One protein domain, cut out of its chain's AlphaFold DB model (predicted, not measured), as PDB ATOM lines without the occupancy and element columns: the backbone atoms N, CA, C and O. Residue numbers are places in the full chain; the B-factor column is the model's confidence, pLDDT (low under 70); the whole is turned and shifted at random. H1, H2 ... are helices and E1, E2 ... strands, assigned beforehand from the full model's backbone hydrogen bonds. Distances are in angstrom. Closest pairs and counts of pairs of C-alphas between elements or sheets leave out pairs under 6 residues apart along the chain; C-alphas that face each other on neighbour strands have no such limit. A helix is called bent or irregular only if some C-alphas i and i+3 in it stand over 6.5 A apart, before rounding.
ATOM      1  N   PHE A 390      37.855  57.351  16.874       85.19
ATOM      2  CA  PHE A 390      38.987  56.943  17.707       85.19
ATOM      3  C   PHE A 390      38.844  55.504  18.222       85.19
ATOM      4  O   PHE A 390      39.840  54.792  18.370       85.19
ATOM      5  N   ALA A 391      37.617  55.024  18.448       83.62
ATOM      6  CA  ALA A 391      37.355  53.648  18.871       83.62
ATOM      7  C   ALA A 391      37.665  52.609  17.776       83.62
ATOM      8  O   ALA A 391      37.783  51.416  18.082       83.62
ATOM      9  N   PHE A 392      37.813  53.053  16.521       88.31
ATOM     10  CA  PHE A 392      38.182  52.230  15.368       88.31
ATOM     11  C   PHE A 392      39.649  52.393  14.936       88.31
ATOM     12  O   PHE A 392      40.067  51.726  13.991       88.31
ATOM     13  N   GLU A 393      40.440  53.226  15.618       88.00
ATOM     14  CA  GLU A 393      41.893  53.280  15.423       88.00
ATOM     15  C   GLU A 393      42.567  51.996  15.932       88.00
ATOM     16  O   GLU A 393      42.105  51.391  16.899       88.00
ATOM     17  N   ASP A 394      43.675  51.586  15.302       79.56
ATOM     18  CA  ASP A 394      44.281  50.254  15.478       79.56
ATOM     19  C   ASP A 394      44.470  49.830  16.948       79.56
ATOM     20  O   ASP A 394      44.135  48.704  17.313       79.56
ATOM     21  N   GLU A 395      44.978  50.709  17.814       79.81
ATOM     22  CA  GLU A 395      45.227  50.386  19.228       79.81
ATOM     23  C   GLU A 395      43.938  50.321  20.066       79.81
ATOM     24  O   GLU A 395      43.740  49.390  20.855       79.81
ATOM     25  N   SER A 396      43.018  51.267  19.865       77.50
ATOM     26  CA  SER A 396      41.718  51.306  20.547       77.50
ATOM     27  C   SER A 396      40.831  50.133  20.137       77.50
ATOM     28  O   SER A 396      40.220  49.480  20.984       77.50
ATOM     29  N   LEU A 397      40.817  49.811  18.845       82.38
ATOM     30  CA  LEU A 397      40.036  48.726  18.270       82.38
ATOM     31  C   LEU A 397      40.500  47.364  18.798       82.38
ATOM     32  O   LEU A 397      39.669  46.549  19.203       82.38
ATOM     33  N   LYS A 398      41.820  47.132  18.869       80.38
ATOM     34  CA  LYS A 398      42.396  45.932  19.505       80.38
ATOM     35  C   LYS A 398      41.963  45.812  20.960       80.38
ATOM     36  O   LYS A 398      41.511  44.747  21.377       80.38
ATOM     37  N   LYS A 399      42.044  46.904  21.725       78.00
ATOM     38  CA  LYS A 399      41.642  46.931  23.137       78.00
ATOM     39  C   LYS A 399      40.151  46.627  23.321       78.00
ATOM     40  O   LYS A 399      39.788  45.836  24.192       78.00
ATOM     41  N   ASN A 400      39.299  47.213  22.484       76.62
ATOM     42  CA  ASN A 400      37.856  46.985  22.494       76.62
ATOM     43  C   ASN A 400      37.523  45.522  22.167       76.62
ATOM     44  O   ASN A 400      36.799  44.867  22.916       76.62
ATOM     45  N   ILE A 401      38.131  44.958  21.121       81.56
ATOM     46  CA  ILE A 401      37.960  43.544  20.758       81.56
ATOM     47  C   ILE A 401      38.457  42.622  21.872       81.56
ATOM     48  O   ILE A 401      37.765  41.668  22.217       81.56
ATOM     49  N   HIS A 402      39.603  42.922  22.486       77.44
ATOM     50  CA  HIS A 402      40.110  42.161  23.625       77.44
ATOM     51  C   HIS A 402      39.099  42.126  24.779       77.44
ATOM     52  O   HIS A 402      38.806  41.055  25.315       77.44
ATOM     53  N   SER A 403      38.509  43.276  25.118       71.44
ATOM     54  CA  SER A 403      37.453  43.376  26.132       71.44
ATOM     55  C   SER A 403      36.237  42.507  25.783       71.44
ATOM     56  O   SER A 403      35.766  41.729  26.614       71.44
ATOM     57  N   LEU A 404      35.772  42.550  24.529       76.69
ATOM     58  CA  LEU A 404      34.640  41.737  24.068       76.69
ATOM     59  C   LEU A 404      34.941  40.234  24.103       76.69
ATOM     60  O   LEU A 404      34.089  39.448  24.520       76.69
ATOM     61  N   VAL A 405      36.142  39.817  23.694       75.38
ATOM     62  CA  VAL A 405      36.574  38.411  23.769       75.38
ATOM     63  C   VAL A 405      36.598  37.948  25.223       75.38
ATOM     64  O   VAL A 405      36.065  36.883  25.529       75.38
ATOM     65  N   TRP A 406      37.142  38.762  26.126       72.00
ATOM     66  CA  TRP A 406      37.194  38.459  27.555       72.00
ATOM     67  C   TRP A 406      35.801  38.326  28.190       72.00
ATOM     68  O   TRP A 406      35.545  37.405  28.969       72.00
ATOM     69  N   GLN A 407      34.874  39.221  27.845       68.19
ATOM     70  CA  GLN A 407      33.521  39.234  28.409       68.19
ATOM     71  C   GLN A 407      32.628  38.118  27.843       68.19
ATOM     72  O   GLN A 407      31.842  37.509  28.578       68.19
ATOM     73  N   HIS A 408      32.742  37.830  26.544       74.75
ATOM     74  CA  HIS A 408      31.776  36.998  25.821       74.75
ATOM     75  C   HIS A 408      32.294  35.616  25.406       74.75
ATOM     76  O   HIS A 408      31.486  34.784  24.982       74.75
ATOM     77  N   CYS A 409      33.587  35.327  25.556       74.69
ATOM     78  CA  CYS A 409      34.176  34.054  25.141       74.69
ATOM     79  C   CYS A 409      34.868  33.317  26.292       74.69
ATOM     80  O   CYS A 409      35.255  33.900  27.300       74.69
ATOM     81  N   THR A 410      35.045  32.012  26.112       74.94
ATOM     82  CA  THR A 410      35.881  31.158  26.956       74.94
ATOM     83  C   THR A 410      37.094  30.719  26.147       74.94
ATOM     84  O   THR A 410      36.944  30.187  25.043       74.94
ATOM     85  N   ARG A 411      38.296  30.935  26.691       79.69
ATOM     86  CA  ARG A 411      39.537  30.413  26.111       79.69
ATOM     87  C   ARG A 411      39.608  28.908  26.357       79.69
ATOM     88  O   ARG A 411      39.446  28.463  27.492       79.69
ATOM     89  N   LEU A 412      39.822  28.132  25.300       76.31
ATOM     90  CA  LEU A 412      39.965  26.685  25.409       76.31
ATOM     91  C   LEU A 412      41.309  26.337  26.045       76.31
ATOM     92  O   LEU A 412      42.290  27.071  25.927       76.31
ATOM     93  N   SER A 413      41.343  25.212  26.738       74.62
ATOM     94  CA  SER A 413      42.552  24.685  27.347       74.62
ATOM     95  C   SER A 413      42.547  23.169  27.298       74.62
ATOM     96  O   SER A 413      41.493  22.532  27.207       74.62
ATOM     97  N   HIS A 414      43.738  22.592  27.359       73.38
ATOM     98  CA  HIS A 414      43.930  21.160  27.515       73.38
ATOM     99  C   HIS A 414      44.922  20.886  28.649       73.38
ATOM    100  O   HIS A 414      45.710  21.746  29.043       73.38
ATOM    101  N   GLU A 415      44.843  19.690  29.232       68.44
ATOM    102  CA  GLU A 415      45.788  19.265  30.263       68.44
ATOM    103  C   GLU A 415      46.997  18.606  29.603       68.44
ATOM    104  O   GLU A 415      46.858  17.584  28.929       68.44
ATOM    105  N   GLU A 416      48.186  19.153  29.840       74.44
ATOM    106  CA  GLU A 416      49.444  18.482  29.533       74.44
ATOM    107  C   GLU A 416      50.041  17.885  30.810       74.44
ATOM    108  O   GLU A 416      50.095  18.520  31.868       74.44
ATOM    109  N   GLU A 417      50.520  16.644  30.719       71.38
ATOM    110  CA  GLU A 417      51.319  16.046  31.785       71.38
ATOM    111  C   GLU A 417      52.764  16.521  31.666       71.38
ATOM    112  O   GLU A 417      53.538  16.029  30.843       71.38
ATOM    113  N   VAL A 418      53.143  17.472  32.519       71.38
ATOM    114  CA  VAL A 418      54.514  17.976  32.571       71.38
ATOM    115  C   VAL A 418      55.290  17.321  33.712       71.38
ATOM    116  O   VAL A 418      54.733  17.057  34.782       71.38
ATOM    117  N   PRO A 419      56.595  17.064  33.529       68.69
ATOM    118  CA  PRO A 419      57.485  16.656  34.605       68.69
ATOM    119  C   PRO A 419      57.374  17.543  35.850       68.69
ATOM    120  O   PRO A 419      57.512  18.761  35.772       68.69
ATOM    121  N   ARG A 420      57.193  16.940  37.024       66.44
ATOM    122  CA  ARG A 420      57.322  17.628  38.307       66.44
ATOM    123  C   ARG A 420      58.798  17.923  38.541       66.44
ATOM    124  O   ARG A 420      59.606  16.999  38.598       66.44
ATOM    125  N   ILE A 421      59.139  19.195  38.691       67.38
ATOM    126  CA  ILE A 421      60.506  19.660  38.943       67.38
ATOM    127  C   ILE A 421      60.617  20.090  40.410       67.38
ATOM    128  O   ILE A 421      59.684  20.674  40.962       67.38
ATOM    129  N   ASP A 422      61.730  19.761  41.065       56.94
ATOM    130  CA  ASP A 422      62.043  20.226  42.415       56.94
ATOM    131  C   ASP A 422      62.356  21.737  42.375       56.94
ATOM    132  O   ASP A 422      63.289  22.145  41.677       56.94
ATOM    133  N   PRO A 423      61.607  22.583  43.104       43.34
ATOM    134  CA  PRO A 423      61.725  24.037  43.000       43.34
ATOM    135  C   PRO A 423      63.044  24.604  43.548       43.34
ATOM    136  O   PRO A 423      63.344  25.766  43.296       43.34
ATOM    137  N   ILE A 424      63.832  23.823  44.295       50.66
ATOM    138  CA  ILE A 424      65.119  24.252  44.861       50.66
ATOM    139  C   ILE A 424      66.274  23.845  43.945       50.66
ATOM    140  O   ILE A 424      67.250  24.580  43.812       50.66
ATOM    141  N   THR A 425      66.185  22.669  43.321       59.34
ATOM    142  CA  THR A 425      67.303  22.091  42.553       59.34
ATOM    143  C   THR A 425      67.116  22.137  41.038       59.34
ATOM    144  O   THR A 425      68.086  21.938  40.312       59.34
ATOM    145  N   GLY A 426      65.899  22.382  40.543       57.12
ATOM    146  CA  GLY A 426      65.591  22.390  39.110       57.12
ATOM    147  C   GLY A 426      65.611  21.003  38.453       57.12
ATOM    148  O   GLY A 426      65.517  20.903  37.232       57.12
ATOM    149  N   LEU A 427      65.725  19.926  39.239       64.88
ATOM    150  CA  LEU A 427      65.794  18.549  38.747       64.88
ATOM    151  C   LEU A 427      64.418  17.870  38.760       64.88
ATOM    152  O   LEU A 427      63.587  18.110  39.635       64.88
ATOM    153  N   GLN A 428      64.184  16.993  37.784       67.62
ATOM    154  CA  GLN A 428      62.948  16.221  37.655       67.62
ATOM    155  C   GLN A 428      62.787  15.243  38.830       67.62
ATOM    156  O   GLN A 428      63.705  14.494  39.165       67.62
ATOM    157  N   VAL A 429      61.615  15.252  39.464       70.12
ATOM    158  CA  VAL A 429      61.307  14.429  40.636       70.12
ATOM    159  C   VAL A 429      60.811  13.062  40.176       70.12
ATOM    160  O   VAL A 429      59.858  12.957  39.405       70.12
ATOM    161  N   PHE A 430      61.440  12.000  40.674       72.06
ATOM    162  CA  PHE A 430      61.081  10.615  40.367       72.06
ATOM    163  C   PHE A 430      60.427   9.942  41.572       72.06
ATOM    164  O   PHE A 430      60.792  10.206  42.720       72.06
ATOM    165  N   ASP A 431      59.473   9.054  41.307       62.97
ATOM    166  CA  ASP A 431      58.832   8.263  42.351       62.97
ATOM    167  C   ASP A 431      59.812   7.230  42.938       62.97
ATOM    168  O   ASP A 431      60.679   6.689  42.240       62.97
ATOM    169  N   LYS A 432      59.716   6.949  44.245       67.44
ATOM    170  CA  LYS A 432      60.756   6.182  44.964       67.44
ATOM    171  C   LYS A 432      60.832   4.705  44.552       67.44
ATOM    172  O   LYS A 432      61.807   4.055  44.927       67.44
ATOM    173  N   LYS A 433      59.842   4.182  43.810       53.56
ATOM    174  CA  LYS A 433      59.799   2.866  43.127       53.56
ATOM    175  C   LYS A 433      58.443   2.713  42.402       53.56
ATOM    176  O   LYS A 433      57.432   2.732  43.097       53.56
ATOM    177  N   PRO A 434      58.370   2.463  41.079       48.53
ATOM    178  CA  PRO A 434      59.448   2.422  40.088       48.53
ATOM    179  C   PRO A 434      59.916   3.843  39.727       48.53
ATOM    180  O   PRO A 434      59.181   4.791  39.974       48.53
ATOM    181  N   GLN A 435      61.113   3.992  39.137       58.88
ATOM    182  CA  GLN A 435      61.660   5.267  38.627       58.88
ATOM    183  C   GLN A 435      60.817   5.813  37.460       58.88
ATOM    184  O   GLN A 435      61.243   5.830  36.307       58.88
ATOM    185  N   LYS A 436      59.586   6.229  37.741       64.62
ATOM    186  CA  LYS A 436      58.769   7.005  36.820       64.62
ATOM    187  C   LYS A 436      58.866   8.471  37.228       64.62
ATOM    188  O   LYS A 436      58.807   8.762  38.427       64.62
ATOM    189  N   PRO A 437      59.062   9.381  36.266       63.28
ATOM    190  CA  PRO A 437      58.985  10.799  36.559       63.28
ATOM    191  C   PRO A 437      57.585  11.102  37.090       63.28
ATOM    192  O   PRO A 437      56.592  10.702  36.483       63.28
ATOM    193  N   LEU A 438      57.509  11.766  38.241       67.88
ATOM    194  CA  LEU A 438      56.244  12.294  38.735       67.88
ATOM    195  C   LEU A 438      55.815  13.380  37.755       67.88
ATOM    196  O   LEU A 438      56.564  14.328  37.540       67.88
ATOM    197  N   THR A 439      54.648  13.236  37.141       64.38
ATOM    198  CA  THR A 439      54.047  14.273  36.304       64.38
ATOM    199  C   THR A 439      53.034  15.067  37.122       64.38
ATOM    200  O   THR A 439      52.394  14.547  38.039       64.38
ATOM    201  N   ILE A 440      52.926  16.360  36.838       63.72
ATOM    202  CA  ILE A 440      51.805  17.191  37.269       63.72
ATOM    203  C   ILE A 440      50.980  17.532  36.036       63.72
ATOM    204  O   ILE A 440      51.521  17.790  34.962       63.72
ATOM    205  N   LYS A 441      49.660  17.528  36.195       64.00
ATOM    206  CA  LYS A 441      48.749  18.017  35.166       64.00
ATOM    207  C   LYS A 441      48.806  19.537  35.172       64.00
ATOM    208  O   LYS A 441      48.460  20.160  36.174       64.00
ATOM    209  N   LYS A 442      49.294  20.121  34.083       60.56
ATOM    210  CA  LYS A 442      49.314  21.562  33.862       60.56
ATOM    211  C   LYS A 442      48.277  21.888  32.797       60.56
ATOM    212  O   LYS A 442      48.339  21.366  31.690       60.56
ATOM    213  N   THR A 443      47.341  22.764  33.132       53.59
ATOM    214  CA  THR A 443      46.397  23.311  32.158       53.59
ATOM    215  C   THR A 443      47.139  24.286  31.249       53.59
ATOM    216  O   THR A 443      47.664  25.299  31.715       53.59
ATOM    217  N   VAL A 444      47.211  23.966  29.961       59.53
ATOM    218  CA  VAL A 444      47.779  24.818  28.914       59.53
ATOM    219  C   VAL A 444      46.620  25.436  28.144       59.53
ATOM    220  O   VAL A 444      45.711  24.737  27.702       59.53
ATOM    221  N   TYR A 445      46.614  26.763  28.045       64.44
ATOM    222  CA  TYR A 445      45.566  27.492  27.341       64.44
ATOM    223  C   TYR A 445      45.894  27.596  25.853       64.44
ATOM    224  O   TYR A 445      46.949  28.105  25.476       64.44
ATOM    225  N   ASP A 446      44.956  27.169  25.016       72.50
ATOM    226  CA  ASP A 446      45.070  27.217  23.564       72.50
ATOM    227  C   ASP A 446      44.853  28.644  23.054       72.50
ATOM    228  O   ASP A 446      44.161  29.451  23.680       72.50
ATOM    229  N   ASN A 447      45.364  28.954  21.864       78.38
ATOM    230  CA  ASN A 447      44.990  30.165  21.123       78.38
ATOM    231  C   ASN A 447      43.657  29.957  20.386       78.38
ATOM    232  O   ASN A 447      43.552  30.146  19.177       78.38
ATOM    233  N   ARG A 448      42.644  29.499  21.126       80.19
ATOM    234  CA  ARG A 448      41.320  29.149  20.613       80.19
ATOM    235  C   ARG A 448      40.249  29.617  21.583       80.19
ATOM    236  O   ARG A 448      40.340  29.346  22.780       80.19
ATOM    237  N   TRP A 449      39.220  30.283  21.070       83.81
ATOM    238  CA  TRP A 449      38.137  30.838  21.883       83.81
ATOM    239  C   TRP A 449      36.781  30.377  21.378       83.81
ATOM    240  O   TRP A 449      36.541  30.283  20.173       83.81
ATOM    241  N   ARG A 450      35.877  30.115  22.324       85.50
ATOM    242  CA  ARG A 450      34.492  29.731  22.059       85.50
ATOM    243  C   ARG A 450      33.537  30.784  22.631       85.50
ATOM    244  O   ARG A 450      33.678  31.116  23.809       85.50
ATOM    245  N   PRO A 451      32.549  31.285  21.867       84.19
ATOM    246  CA  PRO A 451      31.506  32.151  22.409       84.19
ATOM    247  C   PRO A 451      30.696  31.428  23.491       84.19
ATOM    248  O   PRO A 451      30.345  30.258  23.341       84.19
ATOM    249  N   ASN A 452      30.355  32.130  24.570       79.06
ATOM    250  CA  ASN A 452      29.689  31.526  25.729       79.06
ATOM    251  C   ASN A 452      28.222  31.141  25.459       79.06
ATOM    252  O   ASN A 452      27.685  30.240  26.100       79.06
ATOM    253  N   ASN A 453      27.550  31.844  24.543       83.56
ATOM    254  CA  ASN A 453      26.162  31.607  24.145       83.56
ATOM    255  C   ASN A 453      25.874  32.219  22.756       83.56
ATOM    256  O   ASN A 453      26.739  32.837  22.134       83.56
ATOM    257  N   GLU A 454      24.645  32.066  22.258       78.94
ATOM    258  CA  GLU A 454      24.244  32.590  20.943       78.94
ATOM    259  C   GLU A 454      24.313  34.128  20.858       78.94
ATOM    260  O   GLU A 454      24.664  34.678  19.815       78.94
ATOM    261  N   GLY A 455      24.056  34.834  21.966       78.69
ATOM    262  CA  GLY A 455      24.232  36.288  22.053       78.69
ATOM    263  C   GLY A 455      25.695  36.700  21.885       78.69
ATOM    264  O   GLY A 455      26.003  37.563  21.068       78.69
ATOM    265  N   ALA A 456      26.610  36.012  22.570       80.38
ATOM    266  CA  ALA A 456      28.052  36.187  22.427       80.38
ATOM    267  C   ALA A 456      28.531  35.905  20.999       80.38
ATOM    268  O   ALA A 456      29.387  36.620  20.488       80.38
ATOM    269  N   LYS A 457      27.945  34.915  20.311       84.25
ATOM    270  CA  LYS A 457      28.265  34.635  18.903       84.25
ATOM    271  C   LYS A 457      27.949  35.831  17.999       84.25
ATOM    272  O   LYS A 457      28.734  36.131  17.105       84.25
ATOM    273  N   ARG A 458      26.854  36.560  18.253       83.25
ATOM    274  CA  ARG A 458      26.527  37.794  17.510       83.25
ATOM    275  C   ARG A 458      27.562  38.898  17.735       83.25
ATOM    276  O   ARG A 458      27.909  39.578  16.778       83.25
ATOM    277  N   VAL A 459      28.082  39.031  18.956       85.06
ATOM    278  CA  VAL A 459      29.153  39.990  19.290       85.06
ATOM    279  C   VAL A 459      30.472  39.604  18.617       85.06
ATOM    280  O   VAL A 459      31.117  40.434  17.993       85.06
ATOM    281  N   VAL A 460      30.854  38.326  18.678       87.25
ATOM    282  CA  VAL A 460      32.082  37.802  18.051       87.25
ATOM    283  C   VAL A 460      32.049  37.963  16.531       87.25
ATOM    284  O   VAL A 460      33.057  38.294  15.908       87.25
ATOM    285  N   ASN A 461      30.871  37.820  15.924       89.19
ATOM    286  CA  ASN A 461      30.676  38.083  14.502       89.19
ATOM    287  C   ASN A 461      30.960  39.538  14.107       89.19
ATOM    288  O   ASN A 461      31.075  39.790  12.915       89.19
ATOM    289  N   LEU A 462      31.104  40.491  15.031       90.38
ATOM    290  CA  LEU A 462      31.515  41.852  14.676       90.38
ATOM    291  C   LEU A 462      32.965  41.908  14.186       90.38
ATOM    292  O   LEU A 462      33.271  42.722  13.323       90.38
ATOM    293  N   PHE A 463      33.837  41.023  14.675       90.12
ATOM    294  CA  PHE A 463      35.277  41.072  14.398       90.12
ATOM    295  C   PHE A 463      35.879  39.762  13.878       90.12
ATOM    296  O   PHE A 463      37.017  39.764  13.422       90.12
ATOM    297  N   VAL A 464      35.147  38.645  13.893       90.88
ATOM    298  CA  VAL A 464      35.632  37.364  13.348       90.88
ATOM    299  C   VAL A 464      35.142  37.147  11.923       90.88
ATOM    300  O   VAL A 464      33.939  37.103  11.647       90.88
ATOM    301  N   ASN A 465      36.076  36.936  11.001       89.81
ATOM    302  CA  ASN A 465      35.789  36.482   9.653       89.81
ATOM    303  C   ASN A 465      35.882  34.950   9.569       89.81
ATOM    304  O   ASN A 465      36.956  34.376   9.392       89.81
ATOM    305  N   TRP A 466      34.730  34.285   9.658       86.50
ATOM    306  CA  TRP A 466      34.629  32.823   9.610       86.50
ATOM    307  C   TRP A 466      35.072  32.203   8.279       86.50
ATOM    308  O   TRP A 466      35.367  31.012   8.239       86.50
ATOM    309  N   GLU A 467      35.170  32.986   7.201       84.31
ATOM    310  CA  GLU A 467      35.698  32.517   5.914       84.31
ATOM    311  C   GLU A 467      37.224  32.345   5.942       84.31
ATOM    312  O   GLU A 467      37.767  31.553   5.176       84.31
ATOM    313  N   LYS A 468      37.922  33.026   6.866       84.31
ATOM    314  CA  LYS A 468      39.374  32.891   7.093       84.31
ATOM    315  C   LYS A 468      39.732  31.721   8.012       84.31
ATOM    316  O   LYS A 468      40.850  31.652   8.515       84.31
ATOM    317  N   LYS A 469      38.789  30.811   8.269       83.88
ATOM    318  CA  LYS A 469      39.001  29.697   9.191       83.88
ATOM    319  C   LYS A 469      40.133  28.778   8.700       83.88
ATOM    320  O   LYS A 469      40.033  28.259   7.585       83.88
ATOM    321  N   PRO A 470      41.175  28.523   9.516       82.06
ATOM    322  CA  PRO A 470      42.236  27.590   9.156       82.06
ATOM    323  C   PRO A 470      41.680  26.187   8.889       82.06
ATOM    324  O   PRO A 470      40.824  25.702   9.629       82.06
ATOM    325  N   ALA A 471      42.207  25.496   7.872       76.75
ATOM    326  CA  ALA A 471      41.792  24.129   7.521       76.75
ATOM    327  C   ALA A 471      42.028  23.107   8.657       76.75
ATOM    328  O   ALA A 471      41.438  22.026   8.667       76.75
ATOM    329  N   GLU A 472      42.896  23.457   9.605       74.88
ATOM    330  CA  GLU A 472      43.261  22.665  10.778       74.88
ATOM    331  C   GLU A 472      42.212  22.752  11.902       74.88
ATOM    332  O   GLU A 472      42.099  21.818  12.700       74.88
ATOM    333  N   GLU A 473      41.391  23.812  11.941       77.75
ATOM    334  CA  GLU A 473      40.363  24.004  12.968       77.75
ATOM    335  C   GLU A 473      39.039  23.335  12.561       77.75
ATOM    336  O   GLU A 473      38.321  23.764  11.650       77.75
ATOM    337  N   LYS A 474      38.690  22.254  13.263       74.50
ATOM    338  CA  LYS A 474      37.546  21.390  12.935       74.50
ATOM    339  C   LYS A 474      36.254  21.803  13.641       74.50
ATOM    340  O   LYS A 474      35.178  21.441  13.171       74.50
ATOM    341  N   GLU A 475      36.318  22.580  14.720       80.75
ATOM    342  CA  GLU A 475      35.145  22.972  15.507       80.75
ATOM    343  C   GLU A 475      34.446  24.193  14.901       80.75
ATOM    344  O   GLU A 475      35.063  25.232  14.687       80.75
ATOM    345  N   SER A 476      33.153  24.091  14.585       75.44
ATOM    346  CA  SER A 476      32.392  25.140  13.879       75.44
ATOM    347  C   SER A 476      32.199  26.438  14.664       75.44
ATOM    348  O   SER A 476      31.975  27.476  14.049       75.44
ATOM    349  N   ASP A 477      32.281  26.385  15.994       81.69
ATOM    350  CA  ASP A 477      31.983  27.505  16.896       81.69
ATOM    351  C   ASP A 477      33.224  28.009  17.651       81.69
ATOM    352  O   ASP A 477      33.108  28.609  18.719       81.69
ATOM    353  N   VAL A 478      34.418  27.751  17.111       86.00
ATOM    354  CA  VAL A 478      35.705  28.168  17.679       86.00
ATOM    355  C   VAL A 478      36.445  29.041  16.678       86.00
ATOM    356  O   VAL A 478      36.488  28.718  15.490       86.00
ATOM    357  N   PHE A 479      37.029  30.137  17.163       88.81
ATOM    358  CA  PHE A 479      37.867  31.018  16.354       88.81
ATOM    359  C   PHE A 479      39.283  31.147  16.927       88.81
ATOM    360  O   PHE A 479      39.502  30.991  18.134       88.81
ATOM    361  N   THR A 480      40.234  31.430  16.039       86.94
ATOM    362  CA  THR A 480      41.653  31.679  16.332       86.94
ATOM    363  C   THR A 480      42.002  33.150  16.062       86.94
ATOM    364  O   THR A 480      41.209  33.854  15.423       86.94
ATOM    365  N   PRO A 481      43.168  33.660  16.509       82.31
ATOM    366  CA  PRO A 481      43.555  35.050  16.279       82.31
ATOM    367  C   PRO A 481      43.662  35.394  14.789       82.31
ATOM    368  O   PRO A 481      43.345  36.517  14.412       82.31
ATOM    369  N   GLU A 482      44.025  34.431  13.927       82.62
ATOM    370  CA  GLU A 482      44.122  34.657  12.475       82.62
ATOM    371  C   GLU A 482      42.757  34.915  11.812       82.62
ATOM    372  O   GLU A 482      42.686  35.459  10.708       82.62
ATOM    373  N   MET A 483      41.663  34.532  12.479       87.25
ATOM    374  CA  MET A 483      40.296  34.758  12.007       87.25
ATOM    375  C   MET A 483      39.757  36.140  12.397       87.25
ATOM    376  O   MET A 483      38.703  36.534  11.895       87.25
ATOM    377  N   VAL A 484      40.438  36.874  13.285       86.69
ATOM    378  CA  VAL A 484      40.064  38.246  13.649       86.69
ATOM    379  C   VAL A 484      40.448  39.177  12.505       86.69
ATOM    380  O   VAL A 484      41.594  39.227  12.067       86.69
ATOM    381  N   ASP A 485      39.472  39.920  12.004       89.12
ATOM    382  CA  ASP A 485      39.645  40.848  10.900       89.12
ATOM    383  C   ASP A 485      39.203  42.240  11.349       89.12
ATOM    384  O   ASP A 485      38.018  42.537  11.454       89.12
ATOM    385  N   TYR A 486      40.178  43.097  11.638       87.56
ATOM    386  CA  TYR A 486      39.937  44.462  12.104       87.56
ATOM    387  C   TYR A 486      39.280  45.341  11.025       87.56
ATOM    388  O   TYR A 486      38.501  46.237  11.343       87.56
ATOM    389  N   SER A 487      39.520  45.044   9.741       86.75
ATOM    390  CA  SER A 487      39.059  45.875   8.617       86.75
ATOM    391  C   SER A 487      37.544  45.839   8.397       86.75
ATOM    392  O   SER A 487      36.969  46.756   7.816       86.75
ATOM    393  N   ILE A 488      36.878  44.789   8.883       89.75
ATOM    394  CA  ILE A 488      35.431  44.589   8.732       89.75
ATOM    395  C   ILE A 488      34.623  45.147   9.910       89.75
ATOM    396  O   ILE A 488      33.401  45.249   9.799       89.75
ATOM    397  N   VAL A 489      35.274  45.494  11.028       91.31
ATOM    398  CA  VAL A 489      34.593  45.754  12.308       91.31
ATOM    399  C   VAL A 489      33.684  46.964  12.216       91.31
ATOM    400  O   VAL A 489      32.524  46.869  12.599       91.31
ATOM    401  N   ARG A 490      34.164  48.070  11.636       92.75
ATOM    402  CA  ARG A 490      33.363  49.290  11.470       92.75
ATOM    403  C   ARG A 490      32.071  49.024  10.700       92.75
ATOM    404  O   ARG A 490      30.990  49.280  11.219       92.75
ATOM    405  N   ASN A 491      32.180  48.405   9.523       92.19
ATOM    406  CA  ASN A 491      31.023  48.071   8.686       92.19
ATOM    407  C   ASN A 491      30.034  47.150   9.417       92.19
ATOM    408  O   ASN A 491      28.820  47.299   9.286       92.19
ATOM    409  N   ARG A 492      30.535  46.187  10.201       93.50
ATOM    410  CA  ARG A 492      29.683  45.260  10.957       93.50
ATOM    411  C   ARG A 492      29.043  45.905  12.182       93.50
ATOM    412  O   ARG A 492      27.913  45.551  12.503       93.50
ATOM    413  N   VAL A 493      29.717  46.847  12.840       92.31
ATOM    414  CA  VAL A 493      29.125  47.657  13.912       92.31
ATOM    415  C   VAL A 493      28.038  48.564  13.333       92.31
ATOM    416  O   VAL A 493      26.922  48.544  13.840       92.31
ATOM    417  N   GLU A 494      28.288  49.266  12.224       92.94
ATOM    418  CA  GLU A 494      27.274  50.071  11.519       92.94
ATOM    419  C   GLU A 494      26.045  49.238  11.128       92.94
ATOM    420  O   GLU A 494      24.901  49.642  11.363       92.94
ATOM    421  N   GLN A 495      26.276  48.038  10.590       92.12
ATOM    422  CA  GLN A 495      25.210  47.100  10.262       92.12
ATOM    423  C   GLN A 495      24.463  46.629  11.516       92.12
ATOM    424  O   GLN A 495      23.238  46.622  11.520       92.12
ATOM    425  N   TYR A 496      25.167  46.297  12.602       91.50
ATOM    426  CA  TYR A 496      24.553  45.915  13.876       91.50
ATOM    427  C   TYR A 496      23.643  47.018  14.427       91.50
ATOM    428  O   TYR A 496      22.519  46.730  14.849       91.50
ATOM    429  N   LEU A 497      24.097  48.277  14.397       91.50
ATOM    430  CA  LEU A 497      23.299  49.419  14.841       91.50
ATOM    431  C   LEU A 497      22.056  49.600  13.964       91.50
ATOM    432  O   LEU A 497      20.949  49.745  14.483       91.50
TER     433      LEU A 497
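This is residues 390 to 497 of the 851 residues of an uncharacterized protein of Alistipes sp. CAG:514 (UniProt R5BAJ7). A long two-stranded hairpin, E1 and E2, runs out as an arm from a small head of three helices, H1, H2 and H3, and ends in a wide loop, residues 420 to 438. In the head H1 and H2 sit by the base of the arm, H3 is farther off, and the long link, residues 461 to 485, loops out beside the base. The printed part has 108 residues, in the order H1, E1, E2, H2, H3; the sheet E1 - E2 is antiparallel and the class is mixed, helices and strands. It is only just extended, close to loose, with a radius of gyration of the C-alphas of 20.1 A; the spans are 65 by 30 by 23 A, and the arm makes the length.

H1, residues 394 to 408, touches H2, residues 454 to 460, with its residues 404 to 408 alone; the closest C-alphas, of His 408 and Ala 456, are 5.1 A apart. They run opposite ways at a shallow tilt of 16 degrees. E1, residues 409 to 419, and E2, residues 439 to 451, form an antiparallel hairpin at 161 degrees, with N 410 and O 450 at 2.8 A and N 418 and O 440 at 2.9 A, within hydrogen-bond range. E2 bends by 69 degrees at residue 447. H3, residues 486 to 497, only just touches H1, with 3 pairs of C-alphas within 8 A, the closest Leu 397 and Tyr 486 at 7.5 A, at a steep tilt of 61 degrees. H3 is apart from E1, E2 and H2. In H1 and H2 every O i to N i+4 pair is within hydrogen-bond range; in H3, 6 of 8 are.

H1 is 21.0 A long from C-alpha 394 at (44.281, 50.254, 15.478). E1 measures 30.6 A and E2 31.9 A; H2 is 9.8 A. H3, 17.6 A, is irregular, with C-alphas 487 and 490 7.2 A apart, and ends at C-alpha 497 at (23.299, 49.419, 14.841).

The C-alphas farthest apart, of Lys 433 and Leu 497, are 65.6 A apart. The printed part has no cut. The links E1 to E2 and H2 to H3 are long. The mean pLDDT of the printed part is 77.0; it is under 70 at 27 residues, among them 419 to 428 and 431 to 445.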